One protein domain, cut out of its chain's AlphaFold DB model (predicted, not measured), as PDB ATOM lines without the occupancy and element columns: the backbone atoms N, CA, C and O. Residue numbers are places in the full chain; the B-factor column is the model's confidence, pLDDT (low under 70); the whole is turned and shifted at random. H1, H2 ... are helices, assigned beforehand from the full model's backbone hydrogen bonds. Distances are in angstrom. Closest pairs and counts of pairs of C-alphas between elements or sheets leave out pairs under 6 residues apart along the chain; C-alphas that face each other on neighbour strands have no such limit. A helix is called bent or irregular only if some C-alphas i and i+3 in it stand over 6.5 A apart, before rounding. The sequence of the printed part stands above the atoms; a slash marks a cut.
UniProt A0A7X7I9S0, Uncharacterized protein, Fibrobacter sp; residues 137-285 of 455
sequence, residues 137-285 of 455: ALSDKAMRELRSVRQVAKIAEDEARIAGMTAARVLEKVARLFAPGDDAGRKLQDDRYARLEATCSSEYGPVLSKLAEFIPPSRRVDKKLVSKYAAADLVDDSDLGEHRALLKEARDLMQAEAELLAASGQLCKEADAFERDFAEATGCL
ATOM      1  N   ALA A 137     -36.850 -39.141  -0.885       79.44
ATOM      2  CA  ALA A 137     -36.173 -37.877  -1.161       79.44
ATOM      3  C   ALA A 137     -34.640 -38.027  -1.216       79.44
ATOM      4  O   ALA A 137     -33.984 -37.384  -2.043       79.44
ATOM      5  N   LEU A 138     -34.062 -38.886  -0.366       78.50
ATOM      6  CA  LEU A 138     -32.631 -39.213  -0.395       78.50
ATOM      7  C   LEU A 138     -32.251 -39.997  -1.657       78.50
ATOM      8  O   LEU A 138     -31.247 -39.670  -2.293       78.50
ATOM      9  N   SER A 139     -33.075 -40.969  -2.055       83.38
ATOM     10  CA  SER A 139     -32.927 -41.725  -3.305       83.38
ATOM     11  C   SER A 139     -32.962 -40.801  -4.528       83.38
ATOM     12  O   SER A 139     -32.050 -40.810  -5.356       83.38
ATOM     13  N   ASP A 140     -33.949 -39.908  -4.605       83.81
ATOM     14  CA  ASP A 140     -34.073 -38.952  -5.708       83.81
ATOM     15  C   ASP A 140     -32.906 -37.969  -5.772       83.81
ATOM     16  O   ASP A 140     -32.506 -37.530  -6.856       83.81
ATOM     17  N   LYS A 141     -32.363 -37.582  -4.614       84.38
ATOM     18  CA  LYS A 141     -31.166 -36.742  -4.543       84.38
ATOM     19  C   LYS A 141     -29.940 -37.506  -5.047       84.38
ATOM     20  O   LYS A 141     -29.251 -37.006  -5.930       84.38
ATOM     21  N   ALA A 142     -29.718 -38.729  -4.569       83.19
ATOM     22  CA  ALA A 142     -28.660 -39.622  -5.047       83.19
ATOM     23  C   ALA A 142     -28.712 -39.835  -6.571       83.19
ATOM     24  O   ALA A 142     -27.711 -39.653  -7.262       83.19
ATOM     25  N   MET A 143     -29.892 -40.133  -7.119       87.12
ATOM     26  CA  MET A 143     -30.077 -40.348  -8.558       87.12
ATOM     27  C   MET A 143     -29.919 -39.068  -9.390       87.12
ATOM     28  O   MET A 143     -29.623 -39.135 -10.585       87.12
ATOM     29  N   ARG A 144     -30.141 -37.885  -8.805       85.00
ATOM     30  CA  ARG A 144     -29.827 -36.604  -9.457       85.00
ATOM     31  C   ARG A 144     -28.322 -36.364  -9.521       85.00
ATOM     32  O   ARG A 144     -27.830 -36.045 -10.600       85.00
ATOM     33  N   GLU A 145     -27.604 -36.590  -8.425       83.81
ATOM     34  CA  GLU A 145     -26.140 -36.459  -8.395       83.81
ATOM     35  C   GLU A 145     -25.466 -37.440  -9.357       83.81
ATOM     36  O   GLU A 145     -24.619 -37.057 -10.158       83.81
ATOM     37  N   LEU A 146     -25.919 -38.692  -9.382       89.19
ATOM     38  CA  LEU A 146     -25.434 -39.694 -10.325       89.19
ATOM     39  C   LEU A 146     -25.635 -39.274 -11.795       89.19
ATOM     40  O   LEU A 146     -24.736 -39.435 -12.624       89.19
ATOM     41  N   ARG A 147     -26.804 -38.708 -12.130       90.81
ATOM     42  CA  ARG A 147     -27.070 -38.159 -13.471       90.81
ATOM     43  C   ARG A 147     -26.134 -36.999 -13.800       90.81
ATOM     44  O   ARG A 147     -25.648 -36.934 -14.927       90.81
ATOM     45  N   SER A 148     -25.852 -36.135 -12.826       87.31
ATOM     46  CA  SER A 148     -24.882 -35.043 -12.960       87.31
ATOM     47  C   SER A 148     -23.474 -35.578 -13.257       87.31
ATOM     48  O   SER A 148     -22.867 -35.182 -14.251       87.31
ATOM     49  N   VAL A 149     -22.989 -36.565 -12.490       87.94
ATOM     50  CA  VAL A 149     -21.676 -37.204 -12.708       87.94
ATOM     51  C   VAL A 149     -21.576 -37.812 -14.109       87.94
ATOM     52  O   VAL A 149     -20.593 -37.582 -14.815       87.94
ATOM     53  N   ARG A 150     -22.610 -38.530 -14.562       93.12
ATOM     54  CA  ARG A 150     -22.651 -39.088 -15.925       93.12
ATOM     55  C   ARG A 150     -22.670 -38.014 -17.007       93.12
ATOM     56  O   ARG A 150     -22.039 -38.185 -18.048       93.12
ATOM     57  N   GLN A 151     -23.371 -36.908 -16.775       90.94
ATOM     58  CA  GLN A 151     -23.359 -35.779 -17.697       90.94
ATOM     59  C   GLN A 151     -21.958 -35.165 -17.804       90.94
ATOM     60  O   GLN A 151     -21.518 -34.881 -18.915       90.94
ATOM     61  N   VAL A 152     -21.233 -35.022 -16.692       86.00
ATOM     62  CA  VAL A 152     -19.843 -34.536 -16.708       86.00
ATOM     63  C   VAL A 152     -18.918 -35.518 -17.423       86.00
ATOM     64  O   VAL A 152     -18.116 -35.094 -18.250       86.00
ATOM     65  N   ALA A 153     -19.059 -36.824 -17.177       89.62
ATOM     66  CA  ALA A 153     -18.278 -37.846 -17.878       89.62
ATOM     67  C   ALA A 153     -18.473 -37.769 -19.402       89.62
ATOM     68  O   ALA A 153     -17.506 -37.855 -20.161       89.62
ATOM     69  N   LYS A 154     -19.715 -37.534 -19.844       93.06
ATOM     70  CA  LYS A 154     -20.047 -37.330 -21.257       93.06
ATOM     71  C   LYS A 154     -19.441 -36.044 -21.823       93.06
ATOM     72  O   LYS A 154     -18.916 -36.063 -22.929       93.06
ATOM     73  N   ILE A 155     -19.489 -34.938 -21.076       87.12
ATOM     74  CA  ILE A 155     -18.853 -33.677 -21.490       87.12
ATOM     75  C   ILE A 155     -17.342 -33.880 -21.665       87.12
ATOM     76  O   ILE A 155     -16.800 -33.473 -22.687       87.12
ATOM     77  N   ALA A 156     -16.680 -34.564 -20.728       85.75
ATOM     78  CA  ALA A 156     -15.254 -34.870 -20.828       85.75
ATOM     79  C   ALA A 156     -14.925 -35.728 -22.067       85.75
ATOM     80  O   ALA A 156     -13.938 -35.468 -22.750       85.75
ATOM     81  N   GLU A 157     -15.766 -36.710 -22.405       93.62
ATOM     82  CA  GLU A 157     -15.618 -37.512 -23.629       93.62
ATOM     83  C   GLU A 157     -15.777 -36.661 -24.904       93.62
ATOM     84  O   GLU A 157     -14.979 -36.764 -25.840       93.62
ATOM     85  N   ASP A 158     -16.781 -35.779 -24.936       91.25
ATOM     86  CA  ASP A 158     -17.011 -34.863 -26.055       91.25
ATOM     87  C   ASP A 158     -15.841 -33.880 -26.241       91.25
ATOM     88  O   ASP A 158     -15.397 -33.658 -27.372       91.25
ATOM     89  N   GLU A 159     -15.307 -33.329 -25.150       86.88
ATOM     90  CA  GLU A 159     -14.130 -32.456 -25.167       86.88
ATOM     91  C   GLU A 159     -12.869 -33.202 -25.615       86.88
ATOM     92  O   GLU A 159     -12.118 -32.678 -26.443       86.88
ATOM     93  N   ALA A 160     -12.672 -34.445 -25.163       91.69
ATOM     94  CA  ALA A 160     -11.562 -35.281 -25.613       91.69
ATOM     95  C   ALA A 160     -11.605 -35.486 -27.131       91.69
ATOM     96  O   ALA A 160     -10.611 -35.293 -27.831       91.69
ATOM     97  N   ARG A 161     -12.793 -35.785 -27.670       94.50
ATOM     98  CA  ARG A 161     -13.007 -35.936 -29.113       94.50
ATOM     99  C   ARG A 161     -12.691 -34.650 -29.883       94.50
ATOM    100  O   ARG A 161     -12.120 -34.713 -30.973       94.50
ATOM    101  N   ILE A 162     -13.048 -33.481 -29.348       89.25
ATOM    102  CA  ILE A 162     -12.708 -32.183 -29.959       89.25
ATOM    103  C   ILE A 162     -11.190 -31.960 -29.951       89.25
ATOM    104  O   ILE A 162     -10.638 -31.533 -30.973       89.25
ATOM    105  N   ALA A 163     -10.516 -32.268 -28.841       87.62
ATOM    106  CA  ALA A 163      -9.063 -32.179 -28.732       87.62
ATOM    107  C   ALA A 163      -8.374 -33.087 -29.765       87.62
ATOM    108  O   ALA A 163      -7.548 -32.597 -30.539       87.62
ATOM    109  N   GLY A 164      -8.806 -34.346 -29.889       93.12
ATOM    110  CA  GLY A 164      -8.280 -35.296 -30.873       93.12
ATOM    111  C   GLY A 164      -8.486 -34.853 -32.325       93.12
ATOM    112  O   GLY A 164      -7.556 -34.883 -33.135       93.12
ATOM    113  N   MET A 165      -9.673 -34.337 -32.674       94.44
ATOM    114  CA  MET A 165      -9.918 -33.758 -34.007       94.44
ATOM    115  C   MET A 165      -9.033 -32.537 -34.285       94.44
ATOM    116  O   MET A 165      -8.594 -32.327 -35.419       94.44
ATOM    117  N   THR A 166      -8.783 -31.710 -33.270       91.94
ATOM    118  CA  THR A 166      -7.936 -30.519 -33.405       91.94
ATOM    119  C   THR A 166      -6.475 -30.921 -33.584       91.94
ATOM    120  O   THR A 166      -5.830 -30.422 -34.506       91.94
ATOM    121  N   ALA A 167      -5.985 -31.887 -32.802       95.31
ATOM    122  CA  ALA A 167      -4.654 -32.467 -32.965       95.31
ATOM    123  C   ALA A 167      -4.471 -33.042 -34.377       95.31
ATOM    124  O   ALA A 167      -3.490 -32.726 -35.046       95.31
ATOM    125  N   ALA A 168      -5.453 -33.797 -34.882       95.69
ATOM    126  CA  ALA A 168      -5.431 -34.336 -36.242       95.69
ATOM    127  C   ALA A 168      -5.296 -33.239 -37.314       95.69
ATOM    128  O   ALA A 168      -4.515 -33.387 -38.250       95.69
ATOM    129  N   ARG A 169      -5.995 -32.104 -37.166       94.56
ATOM    130  CA  ARG A 169      -5.861 -30.958 -38.088       94.56
ATOM    131  C   ARG A 169      -4.483 -30.306 -38.019       94.56
ATOM    132  O   ARG A 169      -3.967 -29.880 -39.050       94.56
ATOM    133  N   VAL A 170      -3.893 -30.194 -36.829       94.62
ATOM    134  CA  VAL A 170      -2.526 -29.671 -36.666       94.62
ATOM    135  C   VAL A 170      -1.526 -30.617 -37.334       94.62
ATOM    136  O   VAL A 170      -0.693 -30.166 -38.117       94.62
ATOM    137  N   LEU A 171      -1.665 -31.928 -37.127       95.44
ATOM    138  CA  LEU A 171      -0.840 -32.941 -37.787       95.44
ATOM    139  C   LEU A 171      -0.995 -32.919 -39.309       95.44
ATOM    140  O   LEU A 171      -0.002 -33.027 -40.022       95.44
ATOM    141  N   GLU A 172      -2.206 -32.708 -39.825       94.31
ATOM    142  CA  GLU A 172      -2.433 -32.552 -41.262       94.31
ATOM    143  C   GLU A 172      -1.718 -31.308 -41.816       94.31
ATOM    144  O   GLU A 172      -1.112 -31.372 -42.884       94.31
ATOM    145  N   LYS A 173      -1.730 -30.181 -41.087       94.06
ATOM    146  CA  LYS A 173      -0.956 -28.988 -41.471       94.06
ATOM    147  C   LYS A 173       0.538 -29.292 -41.520       94.06
ATOM    148  O   LYS A 173       1.177 -28.949 -42.510       94.06
ATOM    149  N   VAL A 174       1.071 -29.976 -40.507       93.56
ATOM    150  CA  VAL A 174       2.479 -30.400 -40.476       93.56
ATOM    151  C   VAL A 174       2.787 -31.324 -41.657       93.56
ATOM    152  O   VAL A 174       3.745 -31.088 -42.383       93.56
ATOM    153  N   ALA A 175       1.938 -32.317 -41.930       92.31
ATOM    154  CA  ALA A 175       2.093 -33.223 -43.068       92.31
ATOM    155  C   ALA A 175       2.069 -32.483 -44.418       92.31
ATOM    156  O   ALA A 175       2.816 -32.838 -45.329       92.31
ATOM    157  N   ARG A 176       1.261 -31.421 -44.549       90.62
ATOM    158  CA  ARG A 176       1.224 -30.573 -45.753       90.62
ATOM    159  C   ARG A 176       2.508 -29.776 -45.966       90.62
ATOM    160  O   ARG A 176       2.862 -29.548 -47.117       90.62
ATOM    161  N   LEU A 177       3.236 -29.405 -44.913       88.50
ATOM    162  CA  LEU A 177       4.566 -28.791 -45.055       88.50
ATOM    163  C   LEU A 177       5.591 -29.774 -45.660       88.50
ATOM    164  O   LEU A 177       6.557 -29.352 -46.295       88.50
ATOM    165  N   PHE A 178       5.328 -31.081 -45.548       85.88
ATOM    166  CA  PHE A 178       6.068 -32.160 -46.213       85.88
ATOM    167  C   PHE A 178       5.430 -32.619 -47.546       85.88
ATOM    168  O   PHE A 178       5.874 -33.602 -48.151       85.88
ATOM    169  N   ALA A 179       4.371 -31.951 -48.023       81.12
ATOM    170  CA  ALA A 179       3.755 -32.246 -49.318       81.12
ATOM    171  C   ALA A 179       4.677 -31.784 -50.464       81.12
ATOM    172  O   ALA A 179       5.416 -30.815 -50.306       81.12
ATOM    173  N   PRO A 180       4.677 -32.479 -51.618       68.88
ATOM    174  CA  PRO A 180       5.730 -32.334 -52.619       68.88
ATOM    175  C   PRO A 180       5.799 -30.915 -53.191       68.88
ATOM    176  O   PRO A 180       4.793 -30.390 -53.661       68.88
ATOM    177  N   GLY A 181       7.011 -30.362 -53.238       66.00
ATOM    178  CA  GLY A 181       7.419 -29.522 -54.367       66.00
ATOM    179  C   GLY A 181       7.891 -30.394 -55.542       66.00
ATOM    180  O   GLY A 181       7.771 -31.621 -55.488       66.00
ATOM    181  N   ASP A 182       8.460 -29.775 -56.578       70.81
ATOM    182  CA  ASP A 182       9.106 -30.466 -57.709       70.81
ATOM    183  C   ASP A 182      10.089 -31.569 -57.252       70.81
ATOM    184  O   ASP A 182      10.512 -31.612 -56.098       70.81
ATOM    185  N   ASP A 183      10.506 -32.472 -58.147       72.38
ATOM    186  CA  ASP A 183      11.324 -33.654 -57.803       72.38
ATOM    187  C   ASP A 183      12.618 -33.345 -57.021       72.38
ATOM    188  O   ASP A 183      13.061 -34.161 -56.209       72.38
ATOM    189  N   ALA A 184      13.191 -32.149 -57.192       69.94
ATOM    190  CA  ALA A 184      14.315 -31.663 -56.388       69.94
ATOM    191  C   ALA A 184      13.933 -31.368 -54.921       69.94
ATOM    192  O   ALA A 184      14.720 -31.623 -54.009       69.94
ATOM    193  N   GLY A 185      12.710 -30.892 -54.680       72.75
ATOM    194  CA  GLY A 185      12.147 -30.662 -53.351       72.75
ATOM    195  C   GLY A 185      11.868 -31.951 -52.576       72.75
ATOM    196  O   GLY A 185      11.919 -31.930 -51.349       72.75
ATOM    197  N   ARG A 186      11.656 -33.089 -53.256       75.38
ATOM    198  CA  ARG A 186      11.379 -34.375 -52.584       75.38
ATOM    199  C   ARG A 186      12.531 -34.836 -51.691       75.38
ATOM    200  O   ARG A 186      12.302 -35.128 -50.524       75.38
ATOM    201  N   LYS A 187      13.771 -34.839 -52.198       78.69
ATOM    202  CA  LYS A 187      14.945 -35.256 -51.402       78.69
ATOM    203  C   LYS A 187      15.151 -34.365 -50.176       78.69
ATOM    204  O   LYS A 187      15.427 -34.867 -49.093       78.69
ATOM    205  N   LEU A 188      14.965 -33.053 -50.342       79.75
ATOM    206  CA  LEU A 188      15.090 -32.088 -49.251       79.75
ATOM    207  C   LEU A 188      14.015 -32.308 -48.170       79.75
ATOM    208  O   LEU A 188      14.286 -32.128 -46.985       79.75
ATOM    209  N   GLN A 189      12.801 -32.699 -48.564       79.62
ATOM    210  CA  GLN A 189      11.701 -32.980 -47.639       79.62
ATOM    211  C   GLN A 189      11.889 -34.293 -46.873       79.62
ATOM    212  O   GLN A 189      11.676 -34.302 -45.660       79.62
ATOM    213  N   ASP A 190      12.339 -35.357 -47.542       79.69
ATOM    214  CA  ASP A 190      12.662 -36.632 -46.887       79.69
ATOM    215  C   ASP A 190      13.778 -36.433 -45.847       79.69
ATOM    216  O   ASP A 190      13.686 -36.923 -44.719       79.69
ATOM    217  N   ASP A 191      14.789 -35.623 -46.183       82.06
ATOM    218  CA  ASP A 191      15.856 -35.233 -45.259       82.06
ATOM    219  C   ASP A 191      15.334 -34.406 -44.071       82.06
ATOM    220  O   ASP A 191      15.762 -34.614 -42.936       82.06
ATOM    221  N   ARG A 192      14.386 -33.484 -44.296       84.75
ATOM    222  CA  ARG A 192      13.774 -32.675 -43.225       84.75
ATOM    223  C   ARG A 192      12.958 -33.522 -42.256       84.75
ATOM    224  O   ARG A 192      13.082 -33.326 -41.049       84.75
ATOM    225  N   TYR A 193      12.165 -34.470 -42.755       86.19
ATOM    226  CA  TYR A 193      11.406 -35.373 -41.890       86.19
ATOM    227  C   TYR A 193      12.335 -36.299 -41.096       86.19
ATOM    228  O   TYR A 193      12.157 -36.448 -39.891       86.19
ATOM    229  N   ALA A 194      13.372 -36.857 -41.733       86.31
ATOM    230  CA  ALA A 194      14.359 -37.701 -41.057       86.31
ATOM    231  C   ALA A 194      15.072 -36.965 -39.912       86.31
ATOM    232  O   ALA A 194      15.286 -37.533 -38.841       86.31
ATOM    233  N   ARG A 195      15.418 -35.689 -40.130       86.25
ATOM    234  CA  ARG A 195      15.994 -34.813 -39.100       86.25
ATOM    235  C   ARG A 195      15.002 -34.546 -37.981       86.25
ATOM    236  O   ARG A 195      15.353 -34.716 -36.823       86.25
ATOM    237  N   LEU A 196      13.767 -34.183 -38.322       88.19
ATOM    238  CA  LEU A 196      12.711 -33.954 -37.340       88.19
ATOM    239  C   LEU A 196      12.505 -35.191 -36.454       88.19
ATOM    240  O   LEU A 196      12.479 -35.069 -35.235       88.19
ATOM    241  N   GLU A 197      12.418 -36.381 -37.047       88.56
ATOM    242  CA  GLU A 197      12.277 -37.639 -36.312       88.56
ATOM    243  C   GLU A 197      13.496 -37.909 -35.418       88.56
ATOM    244  O   GLU A 197      13.329 -38.221 -34.241       88.56
ATOM    245  N   ALA A 198      14.718 -37.715 -35.923       87.50
ATOM    246  CA  ALA A 198      15.935 -37.902 -35.137       87.50
ATOM    247  C   ALA A 198      16.007 -36.947 -33.930       87.50
ATOM    248  O   ALA A 198      16.282 -37.395 -32.817       87.50
ATOM    249  N   THR A 199      15.717 -35.656 -34.120       87.31
ATOM    250  CA  THR A 199      15.857 -34.638 -33.067       87.31
ATOM    251  C   THR A 199      14.693 -34.632 -32.076       87.31
ATOM    252  O   THR A 199      14.884 -34.300 -30.910       87.31
ATOM    253  N   CYS A 200      13.484 -34.996 -32.513       88.50
ATOM    254  CA  CYS A 200      12.265 -34.889 -31.707       88.50
ATOM    255  C   CYS A 200      11.722 -36.243 -31.209       88.50
ATOM    256  O   CYS A 200      10.710 -36.256 -30.509       88.50
ATOM    257  N   SER A 201      12.358 -37.377 -31.533       88.38
ATOM    258  CA  SER A 201      11.848 -38.716 -31.172       88.38
ATOM    259  C   SER A 201      11.596 -38.917 -29.675       88.38
ATOM    260  O   SER A 201      10.589 -39.526 -29.312       88.38
ATOM    261  N   SER A 202      12.469 -38.401 -28.806       90.75
ATOM    262  CA  SER A 202      12.370 -38.585 -27.353       90.75
ATOM    263  C   SER A 202      11.180 -37.845 -26.738       90.75
ATOM    264  O   SER A 202      10.506 -38.388 -25.867       90.75
ATOM    265  N   GLU A 203      10.897 -36.628 -27.204       91.62
ATOM    266  CA  GLU A 203       9.840 -35.768 -26.653       91.62
ATOM    267  C   GLU A 203       8.485 -35.943 -27.355       91.62
ATOM    268  O   GLU A 203       7.438 -35.757 -26.734       91.62
ATOM    269  N   TYR A 204       8.492 -36.291 -28.646       93.94
ATOM    270  CA  TYR A 204       7.306 -36.278 -29.512       93.94
ATOM    271  C   TYR A 204       6.978 -37.649 -30.109       93.94
ATOM    272  O   TYR A 204       6.167 -37.729 -31.028       93.94
ATOM    273  N   GLY A 205       7.558 -38.740 -29.600       93.31
ATOM    274  CA  GLY A 205       7.373 -40.097 -30.137       93.31
ATOM    275  C   GLY A 205       5.917 -40.483 -30.473       93.31
ATOM    276  O   GLY A 205       5.659 -40.906 -31.606       93.31
ATOM    277  N   PRO A 206       4.937 -40.294 -29.564       94.50
ATOM    278  CA  PRO A 206       3.526 -40.571 -29.856       94.50
ATOM    279  C   PRO A 206       2.955 -39.700 -30.984       94.50
ATOM    280  O   PRO A 206       2.222 -40.186 -31.845       94.50
ATOM    281  N   VAL A 207       3.334 -38.420 -31.015       95.25
ATOM    282  CA  VAL A 207       2.891 -37.440 -32.017       95.25
ATOM    283  C   VAL A 207       3.470 -37.771 -33.388       95.25
ATOM    284  O   VAL A 207       2.741 -37.762 -34.374       95.25
ATOM    285  N   LEU A 208       4.755 -38.130 -33.456       94.06
ATOM    286  CA  LEU A 208       5.428 -38.548 -34.688       94.06
ATOM    287  C   LEU A 208       4.846 -39.860 -35.230       94.06
ATOM    288  O   LEU A 208       4.632 -39.991 -36.434       94.06
ATOM    289  N   SER A 209       4.507 -40.799 -34.342       93.56
ATOM    290  CA  SER A 209       3.814 -42.037 -34.723       93.56
ATOM    291  C   SER A 209       2.457 -41.739 -35.366       93.56
ATOM    292  O   SER A 209       2.118 -42.335 -36.387       93.56
ATOM    293  N   LYS A 210       1.710 -40.773 -34.813       94.81
ATOM    294  CA  LYS A 210       0.425 -40.335 -35.366       94.81
ATOM    295  C   LYS A 210       0.589 -39.540 -36.663       94.81
ATOM    296  O   LYS A 210      -0.166 -39.748 -37.606       94.81
ATOM    297  N   LEU A 211       1.607 -38.683 -36.754       94.50
ATOM    298  CA  LEU A 211       1.948 -37.929 -37.962       94.50
ATOM    299  C   LEU A 211       2.222 -38.859 -39.154       94.50
ATOM    300  O   LEU A 211       1.784 -38.576 -40.268       94.50
ATOM    301  N   ALA A 212       2.874 -40.001 -38.920       91.81
ATOM    302  CA  ALA A 212       3.162 -41.003 -39.945       91.81
ATOM    303  C   ALA A 212       1.908 -41.670 -40.561       91.81
ATOM    304  O   ALA A 212       2.017 -42.350 -41.589       91.81
ATOM    305  N   GLU A 213       0.722 -41.499 -39.961       94.19
ATOM    306  CA  GLU A 213      -0.566 -41.898 -40.550       94.19
ATOM    307  C   GLU A 213      -1.049 -40.900 -41.615       94.19
ATOM    308  O   GLU A 213      -1.705 -41.300 -42.575       94.19
ATOM    309  N   PHE A 214      -0.694 -39.617 -41.479       92.62
ATOM    310  CA  PHE A 214      -1.054 -38.553 -42.426       92.62
ATOM    311  C   PHE A 214      -0.075 -38.451 -43.603       92.62
ATOM    312  O   PHE A 214      -0.388 -37.831 -44.621       92.62
ATOM    313  N   ILE A 215       1.107 -39.064 -43.486       89.50
ATOM    314  CA  ILE A 215       2.122 -39.093 -44.542       89.50
ATOM    315  C   ILE A 215       1.910 -40.337 -45.426       89.50
ATOM    316  O   ILE A 215       1.873 -41.458 -44.907       89.50
ATOM    317  N   PRO A 216       1.814 -40.189 -46.765       87.75
ATOM    318  CA  PRO A 216       1.662 -41.317 -47.678       87.75
ATOM    319  C   PRO A 216       2.754 -42.387 -47.481       87.75
ATOM    320  O   PRO A 216       3.929 -42.034 -47.354       87.75
ATOM    321  N   PRO A 217       2.429 -43.695 -47.538       84.94
ATOM    322  CA  PRO A 217       3.396 -44.776 -47.310       84.94
ATOM    323  C   PRO A 217       4.630 -44.712 -48.214       84.94
ATOM    324  O   PRO A 217       5.725 -45.064 -47.786       84.94
ATOM    325  N   SER A 218       4.466 -44.209 -49.443       81.38
ATOM    326  CA  SER A 218       5.543 -44.017 -50.420       81.38
ATOM    327  C   SER A 218       6.612 -43.003 -49.990       81.38
ATOM    328  O   SER A 218       7.589 -42.831 -50.709       81.38
ATOM    329  N   ARG A 219       6.401 -42.293 -48.874       72.12
ATOM    330  CA  ARG A 219       7.283 -41.245 -48.331       72.12
ATOM    331  C   ARG A 219       7.752 -41.523 -46.911       72.12
ATOM    332  O   ARG A 219       8.300 -40.645 -46.255       72.12
ATOM    333  N   ARG A 220       7.493 -42.719 -46.389       79.56
ATOM    334  CA  ARG A 220       8.034 -43.084 -45.083       79.56
ATOM    335  C   ARG A 220       9.544 -43.179 -45.223       79.56
ATOM    336  O   ARG A 220      10.040 -43.965 -46.027       79.56
ATOM    337  N   VAL A 221      10.241 -42.335 -44.470       74.44
ATOM    338  CA  VAL A 221      11.697 -42.255 -44.487       74.44
ATOM    339  C   VAL A 221      12.278 -43.629 -44.175       74.44
ATOM    340  O   VAL A 221      11.849 -44.321 -43.249       74.44
ATOM    341  N   ASP A 222      13.259 -44.034 -44.976       77.56
ATOM    342  CA  ASP A 222      13.991 -45.267 -44.733       77.56
ATOM    343  C   ASP A 222      14.730 -45.138 -43.392       77.56
ATOM    344  O   ASP A 222      15.480 -44.183 -43.180       77.56
ATOM    345  N   LYS A 223      14.548 -46.090 -42.470       80.94
ATOM    346  CA  LYS A 223      15.093 -46.011 -41.095       80.94
ATOM    347  C   LYS A 223      16.611 -45.781 -41.060       80.94
ATOM    348  O   LYS A 223      17.142 -45.264 -40.081       80.94
ATOM    349  N   LYS A 224      17.309 -46.145 -42.140       79.81
ATOM    350  CA  LYS A 224      18.748 -45.915 -42.343       79.81
ATOM    351  C   LYS A 224      19.127 -44.433 -42.472       79.81
ATOM    352  O   LYS A 224      20.250 -44.071 -42.137       79.81
ATOM    353  N   LEU A 225      18.231 -43.581 -42.971       73.81
ATOM    354  CA  LEU A 225      18.454 -42.133 -43.056       73.81
ATOM    355  C   LEU A 225      18.340 -41.484 -41.674       73.81
ATOM    356  O   LEU A 225      19.172 -40.650 -41.329       73.81
ATOM    357  N   VAL A 226      17.380 -41.924 -40.859       76.25
ATOM    358  CA  VAL A 226      17.179 -41.414 -39.491       76.25
ATOM    359  C   VAL A 226      18.427 -41.637 -38.631       76.25
ATOM    360  O   VAL A 226      18.911 -40.707 -37.987       76.25
ATOM    361  N   SER A 227      19.025 -42.835 -38.678       75.69
ATOM    362  CA  SER A 227      20.252 -43.133 -37.923       75.69
ATOM    363  C   SER A 227      21.472 -42.338 -38.401       75.69
ATOM    364  O   SER A 227      22.343 -42.015 -37.597       75.69
ATOM    365  N   LYS A 228      21.531 -41.988 -39.693       79.38
ATOM    366  CA  LYS A 228      22.594 -41.140 -40.248       79.38
ATOM    367  C   LYS A 228      22.516 -39.713 -39.703       79.38
ATOM    368  O   LYS A 228      23.554 -39.133 -39.395       79.38
ATOM    369  N   TYR A 229      21.310 -39.159 -39.574       75.06
ATOM    370  CA  TYR A 229      21.112 -37.812 -39.037       75.06
ATOM    371  C   TYR A 229      21.297 -37.739 -37.524       75.06
ATOM    372  O   TYR A 229      21.852 -36.759 -37.045       75.06
ATOM    373  N   ALA A 230      20.937 -38.790 -36.785       73.56
ATOM    374  CA  ALA A 230      21.179 -38.857 -35.343       73.56
ATOM    375  C   ALA A 230      22.674 -38.772 -34.961       73.56
ATOM    376  O   ALA A 230      22.996 -38.381 -33.847       73.56
ATOM    377  N   ALA A 231      23.585 -39.137 -35.871       75.25
ATOM    378  CA  ALA A 231      25.032 -39.084 -35.651       75.25
ATOM    379  C   ALA A 231      25.690 -37.765 -36.103       75.25
ATOM    380  O   ALA A 231      26.879 -37.564 -35.862       75.25
ATOM    381  N   ALA A 232      24.960 -36.895 -36.804       71.94
ATOM    382  CA  ALA A 232      25.493 -35.662 -37.370       71.94
ATOM    383  C   ALA A 232      24.983 -34.448 -36.573       71.94
ATOM    384  O   ALA A 232      23.881 -33.971 -36.822       71.94
ATOM    385  N   ASP A 233      25.813 -33.910 -35.672       66.06
ATOM    386  CA  ASP A 233      25.575 -32.702 -34.843       66.06
ATOM    387  C   ASP A 233      25.486 -31.374 -35.650       66.06
ATOM    388  O   ASP A 233      25.880 -30.306 -35.190       66.06
ATOM    389  N   LEU A 234      25.026 -31.410 -36.902       55.41
ATOM    390  CA  LEU A 234      25.279 -30.366 -37.908       55.41
ATOM    391  C   LEU A 234      24.009 -29.791 -38.549       55.41
ATOM    392  O   LEU A 234      23.944 -29.636 -39.770       55.41
ATOM    393  N   VAL A 235      22.988 -29.450 -37.762       57.62
ATOM    394  CA  VAL A 235      21.792 -28.798 -38.320       57.62
ATOM    395  C   VAL A 235      21.514 -27.464 -37.638       57.62
ATOM    396  O   VAL A 235      21.339 -27.391 -36.428       57.62
ATOM    397  N   ASP A 236      21.473 -26.416 -38.460       72.00
ATOM    398  CA  ASP A 236      20.962 -25.096 -38.111       72.00
ATOM    399  C   ASP A 236      19.465 -25.224 -37.769       72.00
ATOM    400  O   ASP A 236      18.632 -25.532 -38.625       72.00
ATOM    401  N   ASP A 237      19.146 -25.084 -36.483       72.50
ATOM    402  CA  ASP A 237      17.832 -25.370 -35.888       72.50
ATOM    403  C   ASP A 237      16.746 -24.347 -36.281       72.50
ATOM    404  O   ASP A 237      15.559 -24.540 -35.999       72.50
ATOM    405  N   SER A 238      17.143 -23.257 -36.940       80.50
ATOM    406  CA  SER A 238      16.277 -22.131 -37.300       80.50
ATOM    407  C   SER A 238      15.122 -22.523 -38.235       80.50
ATOM    408  O   SER A 238      13.994 -22.070 -38.036       80.50
ATOM    409  N   ASP A 239      15.351 -23.449 -39.172       78.19
ATOM    410  CA  ASP A 239      14.348 -23.926 -40.142       78.19
ATOM    411  C   ASP A 239      13.253 -24.826 -39.522       78.19
ATOM    412  O   ASP A 239      12.176 -25.008 -40.099       78.19
ATOM    413  N   LEU A 240      13.505 -25.418 -38.347       84.31
ATOM    414  CA  LEU A 240      12.584 -26.362 -37.695       84.31
ATOM    415  C   LEU A 240      11.682 -25.706 -36.645       84.31
ATOM    416  O   LEU A 240      10.788 -26.376 -36.120       84.31
ATOM    417  N   GLY A 241      11.871 -24.417 -36.350       88.69
ATOM    418  CA  GLY A 241      11.145 -23.715 -35.289       88.69
ATOM    419  C   GLY A 241       9.621 -23.806 -35.426       88.69
ATOM    420  O   GLY A 241       8.934 -24.160 -34.467       88.69
ATOM    421  N   GLU A 242       9.089 -23.572 -36.630       89.56
ATOM    422  CA  GLU A 242       7.645 -23.655 -36.900       89.56
ATOM    423  C   GLU A 242       7.110 -25.091 -36.758       89.56
ATOM    424  O   GLU A 242       6.069 -25.316 -36.139       89.56
ATOM    425  N   HIS A 243       7.862 -26.082 -37.247       91.31
ATOM    426  CA  HIS A 243       7.493 -27.495 -37.138       91.31
ATOM    427  C   HIS A 243       7.463 -27.947 -35.674       91.31
ATOM    428  O   HIS A 243       6.512 -28.603 -35.255       91.31
ATOM    429  N   ARG A 244       8.461 -27.553 -34.872       91.62
ATOM    430  CA  ARG A 244       8.498 -27.846 -33.432       91.62
ATOM    431  C   ARG A 244       7.333 -27.197 -32.689       91.62
ATOM    432  O   ARG A 244       6.745 -27.845 -31.829       91.62
ATOM    433  N   ALA A 245       6.967 -25.960 -33.031       93.38
ATOM    434  CA  ALA A 245       5.824 -25.284 -32.418       93.38
ATOM    435  C   ALA A 245       4.504 -26.026 -32.696       93.38
ATOM    436  O   ALA A 245       3.745 -26.287 -31.763       93.38
ATOM    437  N   LEU A 246       4.270 -26.436 -33.947       94.00
ATOM    438  CA  LEU A 246       3.078 -27.203 -34.325       94.00
ATOM    439  C   LEU A 246       3.064 -28.610 -33.706       94.00
ATOM    440  O   LEU A 246       2.018 -29.079 -33.267       94.00
ATOM    441  N   LEU A 247       4.214 -29.287 -33.628       94.56
ATOM    442  CA  LEU A 247       4.312 -30.589 -32.957       94.56
ATOM    443  C   LEU A 247       4.062 -30.485 -31.455       94.56
ATOM    444  O   LEU A 247       3.438 -31.377 -30.888       94.56
ATOM    445  N   LYS A 248       4.506 -29.397 -30.820       95.31
ATOM    446  CA  LYS A 248       4.189 -29.095 -29.424       95.31
ATOM    447  C   LYS A 248       2.698 -28.869 -29.220       95.31
ATOM    448  O   LYS A 248       2.125 -29.495 -28.338       95.31
ATOM    449  N   GLU A 249       2.062 -28.071 -30.072       94.44
ATOM    450  CA  GLU A 249       0.608 -27.883 -30.036       94.44
ATOM    451  C   GLU A 249      -0.140 -29.218 -30.202       94.44
ATOM    452  O   GLU A 249      -1.024 -29.536 -29.408       94.44
ATOM    453  N   ALA A 250       0.248 -30.041 -31.183       95.62
ATOM    454  CA  ALA A 250      -0.349 -31.360 -31.389       95.62
ATOM    455  C   ALA A 250      -0.133 -32.292 -30.186       95.62
ATOM    456  O   ALA A 250      -1.061 -32.995 -29.789       95.62
ATOM    457  N   ARG A 251       1.063 -32.278 -29.581       95.88
ATOM    458  CA  ARG A 251       1.380 -33.055 -28.375       95.88
ATOM    459  C   ARG A 251       0.473 -32.679 -27.216       95.88
ATOM    460  O   ARG A 251      -0.114 -33.563 -26.603       95.88
ATOM    461  N   ASP A 252       0.365 -31.386 -26.933       93.31
ATOM    462  CA  ASP A 252      -0.396 -30.883 -25.794       93.31
ATOM    463  C   ASP A 252      -1.902 -31.181 -25.981       93.31
ATOM    464  O   ASP A 252      -2.578 -31.571 -25.031       93.31
ATOM    465  N   LEU A 253      -2.418 -31.120 -27.219       92.88
ATOM    466  CA  LEU A 253      -3.792 -31.534 -27.546       92.88
ATOM    467  C   LEU A 253      -4.022 -33.047 -27.404       92.88
ATOM    468  O   LEU A 253      -5.052 -33.452 -26.869       92.88
ATOM    469  N   MET A 254      -3.084 -33.885 -27.860       95.38
ATOM    470  CA  MET A 254      -3.172 -35.345 -27.693       95.38
ATOM    471  C   MET A 254      -3.075 -35.757 -26.219       95.38
ATOM    472  O   MET A 254      -3.737 -36.702 -25.793       95.38
ATOM    473  N   GLN A 255      -2.266 -35.049 -25.427       94.69
ATOM    474  CA  GLN A 255      -2.197 -35.258 -23.984       94.69
ATOM    475  C   GLN A 255      -3.523 -34.873 -23.312       94.69
ATOM    476  O   GLN A 255      -4.044 -35.660 -22.526       94.69
ATOM    477  N   ALA A 256      -4.108 -33.728 -23.677       91.19
ATOM    478  CA  ALA A 256      -5.416 -33.313 -23.172       91.19
ATOM    479  C   ALA A 256      -6.526 -34.320 -23.532       91.19
ATOM    480  O   ALA A 256      -7.344 -34.660 -22.681       91.19
ATOM    481  N   GLU A 257      -6.535 -34.846 -24.763       95.00
ATOM    482  CA  GLU A 257      -7.444 -35.927 -25.169       95.00
ATOM    483  C   GLU A 257      -7.295 -37.157 -24.260       95.00
ATOM    484  O   GLU A 257      -8.289 -37.676 -23.750       95.00
ATOM    485  N   ALA A 258      -6.061 -37.605 -24.011       94.88
ATOM    486  CA  ALA A 258      -5.796 -38.769 -23.170       94.88
ATOM    487  C   ALA A 258      -6.221 -38.552 -21.705       94.88
ATOM    488  O   ALA A 258      -6.814 -39.448 -21.099       94.88
ATOM    489  N   GLU A 259      -5.951 -37.372 -21.142       93.25
ATOM    490  CA  GLU A 259      -6.341 -37.006 -19.774       93.25
ATOM    491  C   GLU A 259      -7.868 -36.941 -19.619       93.25
ATOM    492  O   GLU A 259      -8.413 -37.504 -18.666       93.25
ATOM    493  N   LEU A 260      -8.572 -36.342 -20.584       90.56
ATOM    494  CA  LEU A 260     -10.034 -36.258 -20.584       90.56
ATOM    495  C   LEU A 260     -10.702 -37.631 -20.753       90.56
ATOM    496  O   LEU A 260     -11.678 -37.925 -20.059       90.56
ATOM    497  N   LEU A 261     -10.161 -38.507 -21.607       94.38
ATOM    498  CA  LEU A 261     -10.642 -39.889 -21.729       94.38
ATOM    499  C   LEU A 261     -10.409 -40.689 -20.444       94.38
ATOM    500  O   LEU A 261     -11.294 -41.431 -20.010       94.38
ATOM    501  N   ALA A 262      -9.244 -40.532 -19.810       93.56
ATOM    502  CA  ALA A 262      -8.952 -41.179 -18.535       93.56
ATOM    503  C   ALA A 262      -9.916 -40.702 -17.435       93.56
ATOM    504  O   ALA A 262     -10.446 -41.522 -16.682       93.56
ATOM    505  N   ALA A 263     -10.191 -39.397 -17.384       89.81
ATOM    506  CA  ALA A 263     -11.127 -38.805 -16.440       89.81
ATOM    507  C   ALA A 263     -12.571 -39.268 -16.673       89.81
ATOM    508  O   ALA A 263     -13.225 -39.715 -15.732       89.81
ATOM    509  N   SER A 264     -13.050 -39.238 -17.920       93.62
ATOM    510  CA  SER A 264     -14.369 -39.764 -18.289       93.62
ATOM    511  C   SER A 264     -14.509 -41.237 -17.883       93.62
ATOM    512  O   SER A 264     -15.470 -41.617 -17.213       93.62
ATOM    513  N   GLY A 265     -13.492 -42.057 -18.173       93.56
ATOM    514  CA  GLY A 265     -13.461 -43.462 -17.773       93.56
ATOM    515  C   GLY A 265     -13.493 -43.671 -16.254       93.56
ATOM    516  O   GLY A 265     -14.132 -44.613 -15.782       93.56
ATOM    517  N   GLN A 266     -12.835 -42.807 -15.478       93.00
ATOM    518  CA  GLN A 266     -12.871 -42.848 -14.015       93.00
ATOM    519  C   GLN A 266     -14.253 -42.455 -13.472       93.00
ATOM    520  O   GLN A 266     -14.798 -43.176 -12.637       93.00
ATOM    521  N   LEU A 267     -14.851 -41.376 -13.988       89.00
ATOM    522  CA  LEU A 267     -16.188 -40.920 -13.593       89.00
ATOM    523  C   LEU A 267     -17.261 -41.974 -13.893       89.00
ATOM    524  O   LEU A 267     -18.120 -42.232 -13.053       89.00
ATOM    525  N   CYS A 268     -17.187 -42.634 -15.053       92.75
ATOM    526  CA  CYS A 268     -18.087 -43.737 -15.394       92.75
ATOM    527  C   CYS A 268     -17.933 -44.920 -14.427       92.75
ATOM    528  O   CYS A 268     -18.931 -45.421 -13.917       92.75
ATOM    529  N   LYS A 269     -16.698 -45.328 -14.096       93.94
ATOM    530  CA  LYS A 269     -16.455 -46.406 -13.119       93.94
ATOM    531  C   LYS A 269     -17.005 -46.076 -11.732       93.94
ATOM    532  O   LYS A 269     -17.520 -46.969 -11.063       93.94
ATOM    533  N   GLU A 270     -16.879 -44.826 -11.296       89.81
ATOM    534  CA  GLU A 270     -17.406 -44.369 -10.007       89.81
ATOM    535  C   GLU A 270     -18.939 -44.325 -10.009       89.81
ATOM    536  O   GLU A 270     -19.558 -44.821  -9.069       89.81
ATOM    537  N   ALA A 271     -19.552 -43.831 -11.088       89.94
ATOM    538  CA  ALA A 271     -21.000 -43.858 -11.277       89.94
ATOM    539  C   ALA A 271     -21.555 -45.296 -11.264       89.94
ATOM    540  O   ALA A 271     -22.546 -45.570 -10.591       89.94
ATOM    541  N   ASP A 272     -20.892 -46.229 -11.949       92.44
ATOM    542  CA  ASP A 272     -21.314 -47.633 -12.013       92.44
ATOM    543  C   ASP A 272     -21.104 -48.369 -10.679       92.44
ATOM    544  O   ASP A 272     -21.898 -49.237 -10.305       92.44
ATOM    545  N   ALA A 273     -20.039 -48.033  -9.942       90.19
ATOM    546  CA  ALA A 273     -19.829 -48.537  -8.586       90.19
ATOM    547  C   ALA A 273     -20.926 -48.031  -7.641       90.19
ATOM    548  O   ALA A 273     -21.504 -48.825  -6.901       90.19
ATOM    549  N   PHE A 274     -21.269 -46.743  -7.728       89.50
ATOM    550  CA  PHE A 274     -22.353 -46.152  -6.953       89.50
ATOM    551  C   PHE A 274     -23.702 -46.807  -7.254       89.50
ATOM    552  O   PHE A 274     -24.401 -47.195  -6.325       89.50
ATOM    553  N   GLU A 275     -24.067 -46.974  -8.529       89.56
ATOM    554  CA  GLU A 275     -25.319 -47.643  -8.909       89.56
ATOM    555  C   GLU A 275     -25.403 -49.062  -8.350       89.56
ATOM    556  O   GLU A 275     -26.456 -49.473  -7.862       89.56
ATOM    557  N   ARG A 276     -24.295 -49.807  -8.393       89.56
ATOM    558  CA  ARG A 276     -24.229 -51.167  -7.856       89.56
ATOM    559  C   ARG A 276     -24.431 -51.187  -6.345       89.56
ATOM    560  O   ARG A 276     -25.256 -51.962  -5.865       89.56
ATOM    561  N   ASP A 277     -23.706 -50.340  -5.621       85.69
ATOM    562  CA  ASP A 277     -23.789 -50.254  -4.162       85.69
ATOM    563  C   ASP A 277     -25.179 -49.765  -3.724       85.69
ATOM    564  O   ASP A 277     -25.767 -50.295  -2.779       85.69
ATOM    565  N   PHE A 278     -25.753 -48.808  -4.458       84.94
ATOM    566  CA  PHE A 278     -27.105 -48.306  -4.234       84.94
ATOM    567  C   PHE A 278     -28.160 -49.395  -4.476       84.94
ATOM    568  O   PHE A 278     -29.064 -49.578  -3.661       84.94
ATOM    569  N   ALA A 279     -28.040 -50.168  -5.555       85.12
ATOM    570  CA  ALA A 279     -28.955 -51.267  -5.848       85.12
ATOM    571  C   ALA A 279     -28.842 -52.420  -4.826       85.12
ATOM    572  O   ALA A 279     -29.862 -53.003  -4.453       85.12
ATOM    573  N   GLU A 280     -27.632 -52.725  -4.334       85.38
ATOM    574  CA  GLU A 280     -27.406 -53.699  -3.250       85.38
ATOM    575  C   GLU A 280     -28.037 -53.215  -1.933       85.38
ATOM    576  O   GLU A 280     -28.704 -53.993  -1.252       85.38
ATOM    577  N   ALA A 281     -27.902 -51.926  -1.604       81.12
ATOM    578  CA  ALA A 281     -28.450 -51.338  -0.380       81.12
ATOM    579  C   ALA A 281     -29.984 -51.225  -0.383       81.12
ATOM    580  O   ALA A 281     -30.623 -51.415   0.650       81.12
ATOM    581  N   THR A 282     -30.579 -50.918  -1.536       81.56
ATOM    582  CA  THR A 282     -32.037 -50.766  -1.686       81.56
ATOM    583  C   THR A 282     -32.765 -52.091  -1.921       81.56
ATOM    584  O   THR A 282     -33.993 -52.131  -1.887       81.56
ATOM    585  N   GLY A 283     -32.031 -53.187  -2.147       83.44
ATOM    586  CA  GLY A 283     -32.617 -54.482  -2.495       83.44
ATOM    587  C   GLY A 283     -33.266 -54.504  -3.883       83.44
ATOM    588  O   GLY A 283     -34.019 -55.425  -4.188       83.44
ATOM    589  N   CYS A 284     -32.982 -53.510  -4.731       73.44
ATOM    590  CA  CYS A 284     -33.548 -53.377  -6.076       73.44
ATOM    591  C   CYS A 284     -32.771 -54.150  -7.157       73.44
ATOM    592  O   CYS A 284     -33.087 -54.028  -8.340       73.44
ATOM    593  N   LEU A 285     -31.761 -54.947  -6.792       62.97
ATOM    594  CA  LEU A 285     -31.099 -55.828  -7.752       62.97
ATOM    595  C   LEU A 285     -32.045 -56.966  -8.186       62.97
ATOM    596  O   LEU A 285     -32.630 -57.631  -7.331       62.97
TER     597      LEU A 285
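This is residues 137 to 285 of the 455 residues of an uncharacterized protein of Fibrobacter sp (UniProt A0A7X7I9S0). Two long helices, H4 and H1, lie side by side and run opposite ways as a long shaft, with a small helical head at the end where H1 ends and H4 begins. In the head H2 folds back on itself as two arms; H2b packs on both long helices, and H3 packs on H2a. The printed part has 149 residues, with four named helices in the order H1, H2, H3, H4 and no named strand: all helix. It is extended, a rod with a radius of gyration of the C-alphas of 23.0 A and spans of 74 by 27 by 27 A.

H4, residues 237 to 282, measures 65.6 A and ends with C-alpha 282 at (-32.037, -50.766, -1.686); it is irregular, C-alphas 239 and 242 being 7.5 A apart, with a kink of 35 degrees near residue 244. H1, residues 137 to 177, measures 60.6 A from C-alpha 137 at (-36.173, -37.877, -1.161). H2, residues 183 to 214, was assigned as one helix by its hydrogen bonds but is bent, with C-alphas 203 and 206 8.6 A apart. Its arms are H2a, residues 183 to 203, 31.3 A, irregular with C-alphas 199 and 202 7.8 A apart, and H2b, residues 206 to 214, 13.5 A. H3 is residues 223 to 230, 11.0 A.

H4 touches H1 at a shallow tilt of 20 degrees, opposite ways; their closest C-alphas, Glu 257 and Ala 160, are 4.2 A apart. H2b touches H4 about perpendicular, at 75 degrees, closest at C-alphas Val 207 and Arg 251, 5.9 A. H2b touches residues 171 to 175 of H1, closest at C-alphas Leu 211 and Leu 171, 5.7 A. H2a touches H3, closest at C-alphas Ala 194 and Val 226, 4.9 A. H1 and H3 are apart. Each O i to N i+4 pair is within hydrogen-bond range in H1 and H3, against 13 of 17 in H2a, 3 of 5 in H2b and 39 of 42 in H4.

The C-alphas farthest apart, Ala 137 and Ala 184, are 75.1 A apart. The printed part has no cut, and no link is long. Residues 180 to 181, 184, 233 to 235 and 285 have pLDDT under 70.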